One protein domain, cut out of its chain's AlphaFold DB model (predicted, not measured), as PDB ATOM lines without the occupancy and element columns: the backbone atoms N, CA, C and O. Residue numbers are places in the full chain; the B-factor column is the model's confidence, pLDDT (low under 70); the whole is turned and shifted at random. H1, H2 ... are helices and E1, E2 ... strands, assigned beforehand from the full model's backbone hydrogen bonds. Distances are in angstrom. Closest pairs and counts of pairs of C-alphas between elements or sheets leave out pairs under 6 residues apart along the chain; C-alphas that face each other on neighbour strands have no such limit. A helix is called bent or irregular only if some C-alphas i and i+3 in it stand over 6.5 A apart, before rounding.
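AT A GLANCE: This is residues 178 to 192, 205 to 222 and 232 to 305 of the 530 residues of an uncharacterized protein of Vitrella brassicaformis (strain CCMP3155) (UniProt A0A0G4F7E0). The longest helix, H4, runs through the middle of the domain; H2 packs along it and H1 along H2, these three running the same way, while H7 crosses H4 on the other side from H2. The short H6 packs on the first residues of H4, the bent strand E1 runs on from its last, and H5, which touches no helix, has its centre farthest from the mean of the C-alphas, at 17.6 A. The printed part has 107 residues with seven named helices and two named strands, in the order H1 H2 H3 H4 E1 H5 E2 H6 H7, and is mostly helix; E1 and E2 pair with no named strand. It is compact, with a radius of gyration of the C-alphas of 14.7 A and spans of 44 by 37 by 28 A.

HOW THE PARTS SIT: H1, residues 179 to 186, touches H2, residues 209 to 217, at a shallow tilt of 30 degrees; their closest C-alphas, of Thr 183 and Thr 216, are 5.7 A apart. H2 touches the hub, H4, residues 239 to 252, at a shallow tilt of 20 degrees, the same way, closest at the C-alphas of Ala 210 and Phe 248, 4.5 A. H3, residues 232 to 237, only just touches H4, with 3 pairs of C-alphas within 8 A, and only at the corner; the closest are those of Ala 235 and Tyr 241, 6.0 A. E1, residues 253 to 262, bends by 117 degrees at residue 256 and is near H4. H5, residues 266 to 269, is apart from H4. E2, residues 278 to 280, comes closest to H3 at the C-alphas of Val 279 and Gln 237, 5.7 A. H6, residues 286 to 289, touches residues 239 to 243 of H4, closest at the C-alphas of Asp 288 and Thr 239, 5.8 A. H7, residues 293 to 302, touches H4 about perpendicular, at 85 degrees, with the C-alphas of His 246 and Thr 295 closest, 5.7 A. In H1, H2, H4 and H7 every O i to N i+4 pair is within hydrogen-bond range; H3 has 0 of 2, and 1 of 3 O i to N i+3 pairs, while H5 and H6 are too short for an O i to N i+4 pair.

IN THESE COORDINATES: H1 begins at C-alpha 179 (-28.380, -34.597, 32.212) and is 10.4 A long; H2 measures 11.7 A. H3 is irregular, with C-alphas 233 and 236 8.6 A apart. H4 measures 19.5 A from C-alpha 239 (-13.989, -38.851, 18.703), and E1 16.4 A. H7, 14.0 A, ends at C-alpha 302 (-29.925, -36.658, 11.635).

THE WHOLE: The two C-alphas farthest apart, of Thr 190 and Pro 281, are 45.2 A apart. Residues 193 to 204 and 223 to 231 are not printed; the gaps between C-alphas are 24.5 A from 192 to 205 and 25.7 A from 222 to 232. Of the links that are printed whole, none is long. The mean pLDDT of the printed part is 81.7; 20 residues are under 70, among them 265 to 277.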
ATOM      1  N   SER A 178     -28.399 -29.731  31.791       91.19
ATOM      2  CA  SER A 178     -27.617 -30.927  31.510       91.19
ATOM      3  C   SER A 178     -28.248 -32.171  32.131       91.19
ATOM      4  O   SER A 178     -28.978 -32.082  33.120       91.19
ATOM      5  N   PHE A 179     -27.980 -33.348  31.562       91.56
ATOM      6  CA  PHE A 179     -28.380 -34.597  32.212       91.56
ATOM      7  C   PHE A 179     -27.783 -34.707  33.625       91.56
ATOM      8  O   PHE A 179     -28.482 -35.209  34.498       91.56
ATOM      9  N   GLU A 180     -26.586 -34.158  33.890       90.38
ATOM     10  CA  GLU A 180     -26.017 -34.101  35.247       90.38
ATOM     11  C   GLU A 180     -26.854 -33.243  36.206       90.38
ATOM     12  O   GLU A 180     -26.979 -33.563  37.386       90.38
ATOM     13  N   ASP A 181     -27.456 -32.154  35.717       89.19
ATOM     14  CA  ASP A 181     -28.347 -31.334  36.543       89.19
ATOM     15  C   ASP A 181     -29.613 -32.126  36.902       89.19
ATOM     16  O   ASP A 181     -30.020 -32.142  38.064       89.19
ATOM     17  N   ILE A 182     -30.183 -32.862  35.935       90.81
ATOM     18  CA  ILE A 182     -31.343 -33.738  36.169       90.81
ATOM     19  C   ILE A 182     -30.988 -34.852  37.158       90.81
ATOM     20  O   ILE A 182     -31.771 -35.121  38.072       90.81
ATOM     21  N   THR A 183     -29.838 -35.517  36.991       90.69
ATOM     22  CA  THR A 183     -29.432 -36.591  37.906       90.69
ATOM     23  C   THR A 183     -29.210 -36.036  39.306       90.69
ATOM     24  O   THR A 183     -29.799 -36.557  40.250       90.69
ATOM     25  N   ARG A 184     -28.447 -34.947  39.457       89.69
ATOM     26  CA  ARG A 184     -28.200 -34.285  40.748       89.69
ATOM     27  C   ARG A 184     -29.500 -33.936  41.466       89.69
ATOM     28  O   ARG A 184     -29.639 -34.270  42.639       89.69
ATOM     29  N   ASP A 185     -30.455 -33.343  40.761       87.31
ATOM     30  CA  ASP A 185     -31.725 -32.902  41.342       87.31
ATOM     31  C   ASP A 185     -32.679 -34.062  41.655       87.31
ATOM     32  O   ASP A 185     -33.552 -33.955  42.521       87.31
ATOM     33  N   ARG A 186     -32.502 -35.199  40.979       87.06
ATOM     34  CA  ARG A 186     -33.235 -36.435  41.257       87.06
ATOM     35  C   ARG A 186     -32.578 -37.279  42.356       87.06
ATOM     36  O   ARG A 186     -33.255 -38.154  42.900       87.06
ATOM     37  N   ARG A 187     -31.310 -37.038  42.731       86.25
ATOM     38  CA  ARG A 187     -30.637 -37.801  43.803       86.25
ATOM     39  C   ARG A 187     -31.487 -37.780  45.080       86.25
ATOM     40  O   ARG A 187     -31.986 -36.746  45.521       86.25
ATOM     41  N   GLY A 188     -31.681 -38.962  45.663       79.50
ATOM     42  CA  GLY A 188     -32.480 -39.152  46.875       79.50
ATOM     43  C   GLY A 188     -34.000 -39.180  46.677       79.50
ATOM     44  O   GLY A 188     -34.710 -39.380  47.660       79.50
ATOM     45  N   ALA A 189     -34.520 -39.013  45.454       80.50
ATOM     46  CA  ALA A 189     -35.939 -39.240  45.189       80.50
ATOM     47  C   ALA A 189     -36.293 -40.714  45.455       80.50
ATOM     48  O   ALA A 189     -35.593 -41.631  45.017       80.50
ATOM     49  N   THR A 190     -37.369 -40.950  46.204       65.12
ATOM     50  CA  THR A 190     -37.778 -42.302  46.604       65.12
ATOM     51  C   THR A 190     -38.695 -42.907  45.547       65.12
ATOM     52  O   THR A 190     -39.891 -42.639  45.499       65.12
ATOM     53  N   GLY A 191     -38.112 -43.742  44.688       63.91
ATOM     54  CA  GLY A 191     -38.839 -44.431  43.624       63.91
ATOM     55  C   GLY A 191     -39.058 -43.563  42.388       63.91
ATOM     56  O   GLY A 191     -38.815 -42.360  42.388       63.91
ATOM     57  N   GLY A 192     -39.484 -44.204  41.304       70.38
ATOM     58  CA  GLY A 192     -39.803 -43.536  40.052       70.38
ATOM     59  C   GLY A 192     -38.813 -43.783  38.925       70.38
ATOM     60  O   GLY A 192     -37.620 -43.544  39.086       70.38
ATOM     61  N   GLY A 205     -21.327 -34.655  27.796       87.25
ATOM     62  CA  GLY A 205     -20.329 -35.653  27.397       87.25
ATOM     63  C   GLY A 205     -19.266 -35.949  28.456       87.25
ATOM     64  O   GLY A 205     -18.126 -36.241  28.101       87.25
ATOM     65  N   THR A 206     -19.619 -35.883  29.741       88.88
ATOM     66  CA  THR A 206     -18.757 -36.348  30.838       88.88
ATOM     67  C   THR A 206     -18.683 -37.880  30.856       88.88
ATOM     68  O   THR A 206     -19.661 -38.554  30.533       88.88
ATOM     69  N   ALA A 207     -17.521 -38.444  31.202       86.12
ATOM     70  CA  ALA A 207     -17.280 -39.892  31.126       86.12
ATOM     71  C   ALA A 207     -18.236 -40.710  32.016       86.12
ATOM     72  O   ALA A 207     -18.730 -41.754  31.601       86.12
ATOM     73  N   ASP A 208     -18.568 -40.196  33.203       88.94
ATOM     74  CA  ASP A 208     -19.412 -40.901  34.177       88.94
ATOM     75  C   ASP A 208     -20.920 -40.716  33.931       88.94
ATOM     76  O   ASP A 208     -21.748 -41.333  34.602       88.94
ATOM     77  N   MET A 209     -21.301 -39.899  32.941       90.50
ATOM     78  CA  MET A 209     -22.693 -39.536  32.664       90.50
ATOM     79  C   MET A 209     -23.612 -40.751  32.520       90.50
ATOM     80  O   MET A 209     -24.718 -40.772  33.062       90.50
ATOM     81  N   ALA A 210     -23.187 -41.746  31.738       90.75
ATOM     82  CA  ALA A 210     -24.009 -42.916  31.452       90.75
ATOM     83  C   ALA A 210     -24.351 -43.676  32.741       90.75
ATOM     84  O   ALA A 210     -25.491 -44.089  32.948       90.75
ATOM     85  N   GLU A 211     -23.377 -43.803  33.638       91.19
ATOM     86  CA  GLU A 211     -23.552 -44.487  34.910       91.19
ATOM     87  C   GLU A 211     -24.398 -43.665  35.891       91.19
ATOM     88  O   GLU A 211     -25.286 -44.214  36.553       91.19
ATOM     89  N   GLU A 212     -24.199 -42.344  35.937       90.94
ATOM     90  CA  GLU A 212     -25.028 -41.451  36.749       90.94
ATOM     91  C   GLU A 212     -26.501 -41.494  36.326       90.94
ATOM     92  O   GLU A 212     -27.393 -41.608  37.174       90.94
ATOM     93  N   VAL A 213     -26.768 -41.429  35.018       90.19
ATOM     94  CA  VAL A 213     -28.130 -41.472  34.469       90.19
ATOM     95  C   VAL A 213     -28.760 -42.837  34.714       90.19
ATOM     96  O   VAL A 213     -29.884 -42.892  35.215       90.19
ATOM     97  N   ARG A 214     -28.039 -43.934  34.460       89.81
ATOM     98  CA  ARG A 214     -28.516 -45.300  34.730       89.81
ATOM     99  C   ARG A 214     -28.874 -45.501  36.203       89.81
ATOM    100  O   ARG A 214     -29.921 -46.065  36.518       89.81
ATOM    101  N   THR A 215     -28.027 -45.018  37.107       88.81
ATOM    102  CA  THR A 215     -28.255 -45.128  38.553       88.81
ATOM    103  C   THR A 215     -29.454 -44.291  38.990       88.81
ATOM    104  O   THR A 215     -30.259 -44.733  39.809       88.81
ATOM    105  N   THR A 216     -29.605 -43.091  38.427       87.69
ATOM    106  CA  THR A 216     -30.599 -42.120  38.898       87.69
ATOM    107  C   THR A 216     -31.982 -42.303  38.272       87.69
ATOM    108  O   THR A 216     -32.992 -42.106  38.945       87.69
ATOM    109  N   PHE A 217     -32.064 -42.673  36.992       87.50
ATOM    110  CA  PHE A 217     -33.347 -42.855  36.289       87.50
ATOM    111  C   PHE A 217     -33.921 -44.265  36.491       87.50
ATOM    112  O   PHE A 217     -35.042 -44.562  36.062       87.50
ATOM    113  N   GLY A 218     -33.169 -45.111  37.199       81.00
ATOM    114  CA  GLY A 218     -33.465 -46.508  37.449       81.00
ATOM    115  C   GLY A 218     -33.028 -47.408  36.295       81.00
ATOM    116  O   GLY A 218     -32.602 -46.962  35.237       81.00
ATOM    117  N   ASN A 219     -33.206 -48.717  36.474       81.62
ATOM    118  CA  ASN A 219     -32.783 -49.730  35.496       81.62
ATOM    119  C   ASN A 219     -33.572 -49.707  34.166       81.62
ATOM    120  O   ASN A 219     -33.383 -50.589  33.329       81.62
ATOM    121  N   LYS A 220     -34.487 -48.749  33.964       88.62
ATOM    122  CA  LYS A 220     -35.225 -48.605  32.706       88.62
ATOM    123  C   LYS A 220     -34.481 -47.658  31.776       88.62
ATOM    124  O   LYS A 220     -34.156 -46.538  32.149       88.62
ATOM    125  N   ARG A 221     -34.287 -48.099  30.535       93.50
ATOM    126  CA  ARG A 221     -33.721 -47.273  29.466       93.50
ATOM    127  C   ARG A 221     -34.760 -46.261  28.951       93.50
ATOM    128  O   ARG A 221     -35.954 -46.569  28.863       93.50
ATOM    129  N   LEU A 222     -34.291 -45.068  28.594       95.00
ATOM    130  CA  LEU A 222     -35.049 -43.963  28.010       95.00
ATOM    131  C   LEU A 222     -35.644 -44.369  26.658       95.00
ATOM    132  O   LEU A 222     -34.929 -44.766  25.749       95.00
ATOM    133  N   TYR A 232     -19.709 -25.587  21.851       63.47
ATOM    134  CA  TYR A 232     -18.340 -25.334  22.240       63.47
ATOM    135  C   TYR A 232     -17.490 -26.575  21.954       63.47
ATOM    136  O   TYR A 232     -17.944 -27.710  22.097       63.47
ATOM    137  N   GLN A 233     -16.263 -26.341  21.492       56.03
ATOM    138  CA  GLN A 233     -15.255 -27.372  21.215       56.03
ATOM    139  C   GLN A 233     -15.556 -28.339  20.069       56.03
ATOM    140  O   GLN A 233     -14.882 -29.363  19.965       56.03
ATOM    141  N   ASN A 234     -16.511 -28.032  19.182       70.00
ATOM    142  CA  ASN A 234     -16.822 -28.931  18.074       70.00
ATOM    143  C   ASN A 234     -17.122 -30.357  18.590       70.00
ATOM    144  O   ASN A 234     -16.596 -31.324  18.053       70.00
ATOM    145  N   ALA A 235     -17.929 -30.500  19.648       78.25
ATOM    146  CA  ALA A 235     -18.133 -31.780  20.341       78.25
ATOM    147  C   ALA A 235     -18.541 -32.927  19.396       78.25
ATOM    148  O   ALA A 235     -17.987 -34.019  19.457       78.25
ATOM    149  N   ALA A 236     -19.412 -32.646  18.421       78.06
ATOM    150  CA  ALA A 236     -19.802 -33.597  17.373       78.06
ATOM    151  C   ALA A 236     -18.668 -33.989  16.394       78.06
ATOM    152  O   ALA A 236     -18.871 -34.852  15.547       78.06
ATOM    153  N   GLN A 237     -17.504 -33.345  16.476       79.56
ATOM    154  CA  GLN A 237     -16.278 -33.675  15.742       79.56
ATOM    155  C   GLN A 237     -15.292 -34.450  16.611       79.56
ATOM    156  O   GLN A 237     -14.408 -35.091  16.067       79.56
ATOM    157  N   ASN A 238     -15.409 -34.394  17.937       86.19
ATOM    158  CA  ASN A 238     -14.459 -35.028  18.837       86.19
ATOM    159  C   ASN A 238     -14.800 -36.518  19.006       86.19
ATOM    160  O   ASN A 238     -15.863 -36.882  19.505       86.19
ATOM    161  N   THR A 239     -13.875 -37.385  18.601       86.19
ATOM    162  CA  THR A 239     -13.989 -38.851  18.703       86.19
ATOM    163  C   THR A 239     -14.248 -39.339  20.132       86.19
ATOM    164  O   THR A 239     -15.099 -40.209  20.320       86.19
ATOM    165  N   ALA A 240     -13.612 -38.738  21.145       88.88
ATOM    166  CA  ALA A 240     -13.839 -39.083  22.548       88.88
ATOM    167  C   ALA A 240     -15.266 -38.729  22.989       88.88
ATOM    168  O   ALA A 240     -15.927 -39.517  23.653       88.88
ATOM    169  N   TYR A 241     -15.784 -37.581  22.548       90.88
ATOM    170  CA  TYR A 241     -17.163 -37.192  22.839       90.88
ATOM    171  C   TYR A 241     -18.178 -38.126  22.162       90.88
ATOM    172  O   TYR A 241     -19.179 -38.504  22.768       90.88
ATOM    173  N   ILE A 242     -17.923 -38.531  20.914       90.50
ATOM    174  CA  ILE A 242     -18.774 -39.485  20.182       90.50
ATOM    175  C   ILE A 242     -18.796 -40.842  20.881       90.50
ATOM    176  O   ILE A 242     -19.855 -41.466  20.968       90.50
ATOM    177  N   LYS A 243     -17.653 -41.279  21.414       92.81
ATOM    178  CA  LYS A 243     -17.554 -42.474  22.250       92.81
ATOM    179  C   LYS A 243     -18.391 -42.345  23.520       92.81
ATOM    180  O   LYS A 243     -19.241 -43.199  23.743       92.81
ATOM    181  N   THR A 244     -18.266 -41.248  24.266       93.75
ATOM    182  CA  THR A 244     -19.095 -41.009  25.461       93.75
ATOM    183  C   THR A 244     -20.590 -40.970  25.126       93.75
ATOM    184  O   THR A 244     -21.416 -41.538  25.837       93.75
ATOM    185  N   LEU A 245     -20.968 -40.336  24.010       94.31
ATOM    186  CA  LEU A 245     -22.352 -40.335  23.538       94.31
ATOM    187  C   LEU A 245     -22.820 -41.749  23.168       94.31
ATOM    188  O   LEU A 245     -23.960 -42.110  23.446       94.31
ATOM    189  N   HIS A 246     -21.958 -42.557  22.551       94.69
ATOM    190  CA  HIS A 246     -22.262 -43.950  22.246       94.69
ATOM    191  C   HIS A 246     -22.472 -44.780  23.516       94.69
ATOM    192  O   HIS A 246     -23.488 -45.461  23.607       94.69
ATOM    193  N   GLU A 247     -21.587 -44.659  24.505       95.00
ATOM    194  CA  GLU A 247     -21.708 -45.322  25.810       95.00
ATOM    195  C   GLU A 247     -22.997 -44.911  26.535       95.00
ATOM    196  O   GLU A 247     -23.722 -45.759  27.065       95.00
ATOM    197  N   PHE A 248     -23.346 -43.622  26.494       95.56
ATOM    198  CA  PHE A 248     -24.630 -43.139  26.994       95.56
ATOM    199  C   PHE A 248     -25.805 -43.795  26.263       95.56
ATOM    200  O   PHE A 248     -26.719 -44.296  26.915       95.56
ATOM    201  N   ARG A 249     -25.791 -43.846  24.926       95.62
ATOM    202  CA  ARG A 249     -26.878 -44.448  24.135       95.62
ATOM    203  C   ARG A 249     -27.038 -45.940  24.411       95.62
ATOM    204  O   ARG A 249     -28.147 -46.388  24.697       95.62
ATOM    205  N   SER A 250     -25.949 -46.703  24.378       94.81
ATOM    206  CA  SER A 250     -25.985 -48.152  24.610       94.81
ATOM    207  C   SER A 250     -26.458 -48.500  26.022       94.81
ATOM    208  O   SER A 250     -27.122 -49.513  26.220       94.81
ATOM    209  N   THR A 251     -26.151 -47.646  26.998       94.62
ATOM    210  CA  THR A 251     -26.456 -47.896  28.411       94.62
ATOM    211  C   THR A 251     -27.823 -47.352  28.822       94.62
ATOM    212  O   THR A 251     -28.579 -48.026  29.517       94.62
ATOM    213  N   CYS A 252     -28.161 -46.137  28.389       95.31
ATOM    214  CA  CYS A 252     -29.278 -45.363  28.931       95.31
ATOM    215  C   CYS A 252     -30.482 -45.268  27.999       95.31
ATOM    216  O   CYS A 252     -31.570 -44.983  28.483       95.31
ATOM    217  N   VAL A 253     -30.335 -45.479  26.690       95.88
ATOM    218  CA  VAL A 253     -31.404 -45.244  25.701       95.88
ATOM    219  C   VAL A 253     -31.881 -46.572  25.145       95.88
ATOM    220  O   VAL A 253     -31.048 -47.364  24.750       95.88
ATOM    221  N   ALA A 254     -33.181 -46.857  25.147       95.69
ATOM    222  CA  ALA A 254     -33.723 -48.160  24.772       95.69
ATOM    223  C   ALA A 254     -33.577 -48.440  23.271       95.69
ATOM    224  O   ALA A 254     -33.533 -47.523  22.452       95.69
ATOM    225  N   ASP A 255     -33.562 -49.716  22.895       93.88
ATOM    226  CA  ASP A 255     -33.530 -50.090  21.483       93.88
ATOM    227  C   ASP A 255     -34.846 -49.665  20.811       93.88
ATOM    228  O   ASP A 255     -35.934 -49.932  21.323       93.88
ATOM    229  N   GLY A 256     -34.753 -48.959  19.680       93.31
ATOM    230  CA  GLY A 256     -35.917 -48.372  19.004       93.31
ATOM    231  C   GLY A 256     -36.467 -47.098  19.660       93.31
ATOM    232  O   GLY A 256     -37.521 -46.613  19.243       93.31
ATOM    233  N   ALA A 257     -35.774 -46.538  20.659       95.12
ATOM    234  CA  ALA A 257     -36.142 -45.258  21.247       95.12
ATOM    235  C   ALA A 257     -36.179 -44.136  20.200       95.12
ATOM    236  O   ALA A 257     -35.431 -44.121  19.220       95.12
ATOM    237  N   ARG A 258     -37.035 -43.141  20.442       93.81
ATOM    238  CA  ARG A 258     -37.079 -41.929  19.623       93.81
ATOM    239  C   ARG A 258     -36.018 -40.944  20.107       93.81
ATOM    240  O   ARG A 258     -36.203 -40.289  21.132       93.81
ATOM    241  N   GLU A 259     -34.949 -40.814  19.335       93.12
ATOM    242  CA  GLU A 259     -33.816 -39.936  19.627       93.12
ATOM    243  C   GLU A 259     -33.841 -38.694  18.728       93.12
ATOM    244  O   GLU A 259     -33.968 -38.797  17.510       93.12
ATOM    245  N   VAL A 260     -33.722 -37.510  19.329       89.88
ATOM    246  CA  VAL A 260     -33.607 -36.229  18.624       89.88
ATOM    247  C   VAL A 260     -32.385 -35.502  19.162       89.88
ATOM    248  O   VAL A 260     -32.383 -35.040  20.303       89.88
ATOM    249  N   TYR A 261     -31.354 -35.378  18.332       88.62
ATOM    250  CA  TYR A 261     -30.145 -34.627  18.658       88.62
ATOM    251  C   TYR A 261     -30.093 -33.329  17.861       88.62
ATOM    252  O   TYR A 261     -30.338 -33.325  16.655       88.62
ATOM    253  N   TYR A 262     -29.772 -32.219  18.521       85.25
ATOM    254  CA  TYR A 262     -29.760 -30.899  17.888       85.25
ATOM    255  C   TYR A 262     -28.619 -30.026  18.417       85.25
ATOM    256  O   TYR A 262     -28.067 -30.265  19.483       85.25
ATOM    257  N   THR A 263     -28.235 -29.002  17.659       80.31
ATOM    258  CA  THR A 263     -27.200 -28.019  18.050       80.31
ATOM    259  C   THR A 263     -27.800 -26.654  18.407       80.31
ATOM    260  O   THR A 263     -27.155 -25.822  19.052       80.31
ATOM    261  N   HIS A 264     -29.046 -26.405  17.988       75.00
ATOM    262  CA  HIS A 264     -29.808 -25.190  18.254       75.00
ATOM    263  C   HIS A 264     -31.256 -25.557  18.553       75.00
ATOM    264  O   HIS A 264     -31.857 -26.297  17.791       75.00
ATOM    265  N   TYR A 265     -31.836 -25.046  19.639       64.81
ATOM    266  CA  TYR A 265     -33.204 -25.435  19.980       64.81
ATOM    267  C   TYR A 265     -34.275 -24.875  19.035       64.81
ATOM    268  O   TYR A 265     -35.269 -25.547  18.793       64.81
ATOM    269  N   SER A 266     -34.064 -23.695  18.440       64.19
ATOM    270  CA  SER A 266     -34.994 -23.104  17.466       64.19
ATOM    271  C   SER A 266     -35.333 -24.029  16.284       64.19
ATOM    272  O   SER A 266     -36.334 -23.805  15.604       64.19
ATOM    273  N   THR A 267     -34.550 -25.089  16.042       56.97
ATOM    274  CA  THR A 267     -34.879 -26.129  15.059       56.97
ATOM    275  C   THR A 267     -35.902 -27.144  15.590       56.97
ATOM    276  O   THR A 267     -36.734 -27.625  14.828       56.97
ATOM    277  N   VAL A 268     -35.906 -27.443  16.893       58.78
ATOM    278  CA  VAL A 268     -36.777 -28.453  17.522       58.78
ATOM    279  C   VAL A 268     -38.242 -28.014  17.548       58.78
ATOM    280  O   VAL A 268     -39.108 -28.823  17.220       58.78
ATOM    281  N   GLU A 269     -38.536 -26.748  17.869       60.00
ATOM    282  CA  GLU A 269     -39.918 -26.218  17.862       60.00
ATOM    283  C   GLU A 269     -40.566 -26.283  16.481       60.00
ATOM    284  O   GLU A 269     -41.761 -26.535  16.358       60.00
ATOM    285  N   LYS A 270     -39.761 -26.143  15.427       59.38
ATOM    286  CA  LYS A 270     -40.216 -26.274  14.039       59.38
ATOM    287  C   LYS A 270     -40.371 -27.733  13.593       59.38
ATOM    288  O   LYS A 270     -40.613 -27.991  12.418       59.38
ATOM    289  N   GLY A 271     -40.200 -28.697  14.502       55.00
ATOM    290  CA  GLY A 271     -40.199 -30.125  14.187       55.00
ATOM    291  C   GLY A 271     -38.974 -30.572  13.381       55.00
ATOM    292  O   GLY A 271     -38.925 -31.708  12.910       55.00
ATOM    293  N   GLU A 272     -37.968 -29.709  13.229       56.56
ATOM    294  CA  GLU A 272     -36.742 -30.000  12.500       56.56
ATOM    295  C   GLU A 272     -35.736 -30.646  13.464       56.56
ATOM    296  O   GLU A 272     -34.913 -29.991  14.107       56.56
ATOM    297  N   SER A 273     -35.813 -31.976  13.578       51.47
ATOM    298  CA  SER A 273     -34.797 -32.803  14.242       51.47
ATOM    299  C   SER A 273     -33.511 -32.777  13.426       51.47
ATOM    300  O   SER A 273     -33.274 -33.670  12.613       51.47
ATOM    301  N   VAL A 274     -32.718 -31.719  13.567       59.62
ATOM    302  CA  VAL A 274     -31.554 -31.546  12.711       59.62
ATOM    303  C   VAL A 274     -30.347 -31.080  13.506       59.62
ATOM    304  O   VAL A 274     -30.230 -29.919  13.904       59.62
ATOM    305  N   LEU A 275     -29.375 -31.980  13.628       64.44
ATOM    306  CA  LEU A 275     -27.986 -31.586  13.788       64.44
ATOM    307  C   LEU A 275     -27.617 -30.727  12.577       64.44
ATOM    308  O   LEU A 275     -27.528 -31.211  11.448       64.44
ATOM    309  N   SER A 276     -27.438 -29.425  12.786       64.06
ATOM    310  CA  SER A 276     -27.228 -28.497  11.670       64.06
ATOM    311  C   SER A 276     -26.020 -28.877  10.809       64.06
ATOM    312  O   SER A 276     -26.020 -28.633   9.601       64.06
ATOM    313  N   ARG A 277     -24.998 -29.494  11.420       69.75
ATOM    314  CA  ARG A 277     -23.743 -29.848  10.762       69.75
ATOM    315  C   ARG A 277     -23.003 -30.959  11.512       69.75
ATOM    316  O   ARG A 277     -22.752 -30.816  12.706       69.75
ATOM    317  N   LEU A 278     -22.572 -32.000  10.803       73.62
ATOM    318  CA  LEU A 278     -21.490 -32.896  11.235       73.62
ATOM    319  C   LEU A 278     -20.233 -32.526  10.454       73.62
ATOM    320  O   LEU A 278     -20.318 -32.242   9.264       73.62
ATOM    321  N   VAL A 279     -19.077 -32.487  11.104       70.31
ATOM    322  CA  VAL A 279     -17.817 -32.121  10.454       70.31
ATOM    323  C   VAL A 279     -16.802 -33.254  10.621       70.31
ATOM    324  O   VAL A 279     -16.637 -33.756  11.724       70.31
ATOM    325  N   VAL A 280     -16.133 -33.644   9.538       71.06
ATOM    326  CA  VAL A 280     -15.175 -34.766   9.437       71.06
ATOM    327  C   VAL A 280     -13.889 -34.306   8.721       71.06
ATOM    328  O   VAL A 280     -14.028 -33.454   7.876       71.06
ATOM    329  N   PRO A 281     -12.662 -34.809   8.950       68.00
ATOM    330  CA  PRO A 281     -12.337 -35.884   9.851       68.00
ATOM    331  C   PRO A 281     -12.641 -35.460  11.275       68.00
ATOM    332  O   PRO A 281     -12.570 -34.286  11.640       68.00
ATOM    333  N   LEU A 282     -13.050 -36.454  12.046       79.00
ATOM    334  CA  LEU A 282     -13.278 -36.288  13.464       79.00
ATOM    335  C   LEU A 282     -11.920 -36.017  14.123       79.00
ATOM    336  O   LEU A 282     -10.912 -36.622  13.759       79.00
ATOM    337  N   SER A 283     -11.880 -35.078  15.057       79.75
ATOM    338  CA  SER A 283     -10.702 -34.791  15.859       79.75
ATOM    339  C   SER A 283     -10.505 -35.872  16.928       79.75
ATOM    340  O   SER A 283     -11.449 -36.312  17.586       79.75
ATOM    341  N   GLY A 284      -9.261 -36.305  17.120       83.94
ATOM    342  CA  GLY A 284      -8.878 -37.311  18.115       83.94
ATOM    343  C   GLY A 284      -8.529 -38.672  17.506       83.94
ATOM    344  O   GLY A 284      -8.035 -38.740  16.381       83.94
ATOM    345  N   SER A 285      -8.699 -39.747  18.278       81.00
ATOM    346  CA  SER A 285      -8.196 -41.079  17.938       81.00
ATOM    347  C   SER A 285      -9.220 -41.904  17.160       81.00
ATOM    348  O   SER A 285     -10.363 -42.063  17.579       81.00
ATOM    349  N   ALA A 286      -8.787 -42.534  16.064       73.50
ATOM    350  CA  ALA A 286      -9.615 -43.499  15.339       73.50
ATOM    351  C   ALA A 286      -9.995 -44.719  16.200       73.50
ATOM    352  O   ALA A 286     -11.034 -45.331  15.963       73.50
ATOM    353  N   ALA A 287      -9.188 -45.058  17.214       77.06
ATOM    354  CA  ALA A 287      -9.494 -46.149  18.135       77.06
ATOM    355  C   ALA A 287     -10.763 -45.872  18.961       77.06
ATOM    356  O   ALA A 287     -11.522 -46.797  19.226       77.06
ATOM    357  N   ASP A 288     -11.040 -44.607  19.296       79.12
ATOM    358  CA  ASP A 288     -12.257 -44.224  20.028       79.12
ATOM    359  C   ASP A 288     -13.523 -44.335  19.170       79.12
ATOM    360  O   ASP A 288     -14.634 -44.379  19.692       79.12
ATOM    361  N   LEU A 289     -13.371 -44.425  17.846       80.00
ATOM    362  CA  LEU A 289     -14.486 -44.652  16.930       80.00
ATOM    363  C   LEU A 289     -14.824 -46.132  16.746       80.00
ATOM    364  O   LEU A 289     -15.856 -46.465  16.159       80.00
ATOM    365  N   TRP A 290     -13.972 -47.032  17.230       81.69
ATOM    366  CA  TRP A 290     -14.230 -48.457  17.125       81.69
ATOM    367  C   TRP A 290     -15.446 -48.844  17.977       81.69
ATOM    368  O   TRP A 290     -15.458 -48.640  19.186       81.69
ATOM    369  N   GLY A 291     -16.481 -49.399  17.344       84.56
ATOM    370  CA  GLY A 291     -17.735 -49.782  18.006       84.56
ATOM    371  C   GLY A 291     -18.796 -48.676  18.039       84.56
ATOM    372  O   GLY A 291     -19.967 -48.967  18.267       84.56
ATOM    373  N   THR A 292     -18.441 -47.423  17.733       88.19
ATOM    374  CA  THR A 292     -19.376 -46.282  17.789       88.19
ATOM    375  C   THR A 292     -20.139 -46.044  16.479       88.19
ATOM    376  O   THR A 292     -20.887 -45.068  16.357       88.19
ATOM    377  N   GLN A 293     -20.014 -46.956  15.503       85.19
ATOM    378  CA  GLN A 293     -20.624 -46.839  14.172       85.19
ATOM    379  C   GLN A 293     -22.136 -46.565  14.216       85.19
ATOM    380  O   GLN A 293     -22.575 -45.661  13.502       85.19
ATOM    381  N   PRO A 294     -22.946 -47.223  15.076       88.25
ATOM    382  CA  PRO A 294     -24.380 -46.932  15.147       88.25
ATOM    383  C   PRO A 294     -24.689 -45.491  15.577       88.25
ATOM    384  O   PRO A 294     -25.696 -44.919  15.166       88.25
ATOM    385  N   THR A 295     -23.841 -44.879  16.411       89.69
ATOM    386  CA  THR A 295     -23.995 -43.471  16.825       89.69
ATOM    387  C   THR A 295     -23.607 -42.523  15.711       89.69
ATOM    388  O   THR A 295     -24.345 -41.580  15.437       89.69
ATOM    389  N   LEU A 296     -22.507 -42.800  15.017       83.62
ATOM    390  CA  LEU A 296     -22.096 -42.017  13.854       83.62
ATOM    391  C   LEU A 296     -23.141 -42.051  12.738       83.62
ATOM    392  O   LEU A 296     -23.451 -41.009  12.169       83.62
ATOM    393  N   GLN A 297     -23.724 -43.220  12.462       82.19
ATOM    394  CA  GLN A 297     -24.810 -43.372  11.493       82.19
ATOM    395  C   GLN A 297     -26.050 -42.577  11.904       82.19
ATOM    396  O   GLN A 297     -26.600 -41.838  11.083       82.19
ATOM    397  N   LEU A 298     -26.459 -42.657  13.177       85.56
ATOM    398  CA  LEU A 298     -27.570 -41.853  13.684       85.56
ATOM    399  C   LEU A 298     -27.289 -40.357  13.504       85.56
ATOM    400  O   LEU A 298     -28.118 -39.648  12.933       85.56
ATOM    401  N   MET A 299     -26.119 -39.886  13.941       84.56
ATOM    402  CA  MET A 299     -25.728 -38.485  13.804       84.56
ATOM    403  C   MET A 299     -25.737 -38.061  12.338       84.56
ATOM    404  O   MET A 299     -26.394 -37.082  12.008       84.56
ATOM    405  N   ALA A 300     -25.104 -38.824  11.447       79.94
ATOM    406  CA  ALA A 300     -25.077 -38.543  10.014       79.94
ATOM    407  C   ALA A 300     -26.486 -38.457   9.406       79.94
ATOM    408  O   ALA A 300     -26.790 -37.480   8.725       79.94
ATOM    409  N   SER A 301     -27.366 -39.418   9.711       77.44
ATOM    410  CA  SER A 301     -28.758 -39.430   9.230       77.44
ATOM    411  C   SER A 301     -29.610 -38.282   9.786       77.44
ATOM    412  O   SER A 301     -30.529 -37.809   9.120       77.44
ATOM    413  N   SER A 302     -29.269 -37.794  10.982       76.38
ATOM    414  CA  SER A 302     -29.925 -36.658  11.635       76.38
ATOM    415  C   SER A 302     -29.313 -35.313  11.241       76.38
ATOM    416  O   SER A 302     -29.798 -34.265  11.672       76.38
ATOM    417  N   THR A 303     -28.232 -35.308  10.451       72.88
ATOM    418  CA  THR A 303     -27.607 -34.071   9.980       72.88
ATOM    419  C   THR A 303     -28.172 -33.640   8.639       72.88
ATOM    420  O   THR A 303     -28.322 -34.442   7.722       72.88
ATOM    421  N   ARG A 304     -28.432 -32.337   8.485       69.12
ATOM    422  CA  ARG A 304     -28.721 -31.756   7.159       69.12
ATOM    423  C   ARG A 304     -27.492 -31.772   6.261       69.12
ATOM    424  O   ARG A 304     -27.611 -31.887   5.045       69.12
ATOM    425  N   THR A 305     -26.330 -31.627   6.884       63.19
ATOM    426  CA  THR A 305     -25.097 -31.288   6.198       63.19
ATOM    427  C   THR A 305     -23.925 -31.999   6.853       63.19
ATOM    428  O   THR A 305     -23.644 -31.784   8.034       63.19
TER     429      THR A 305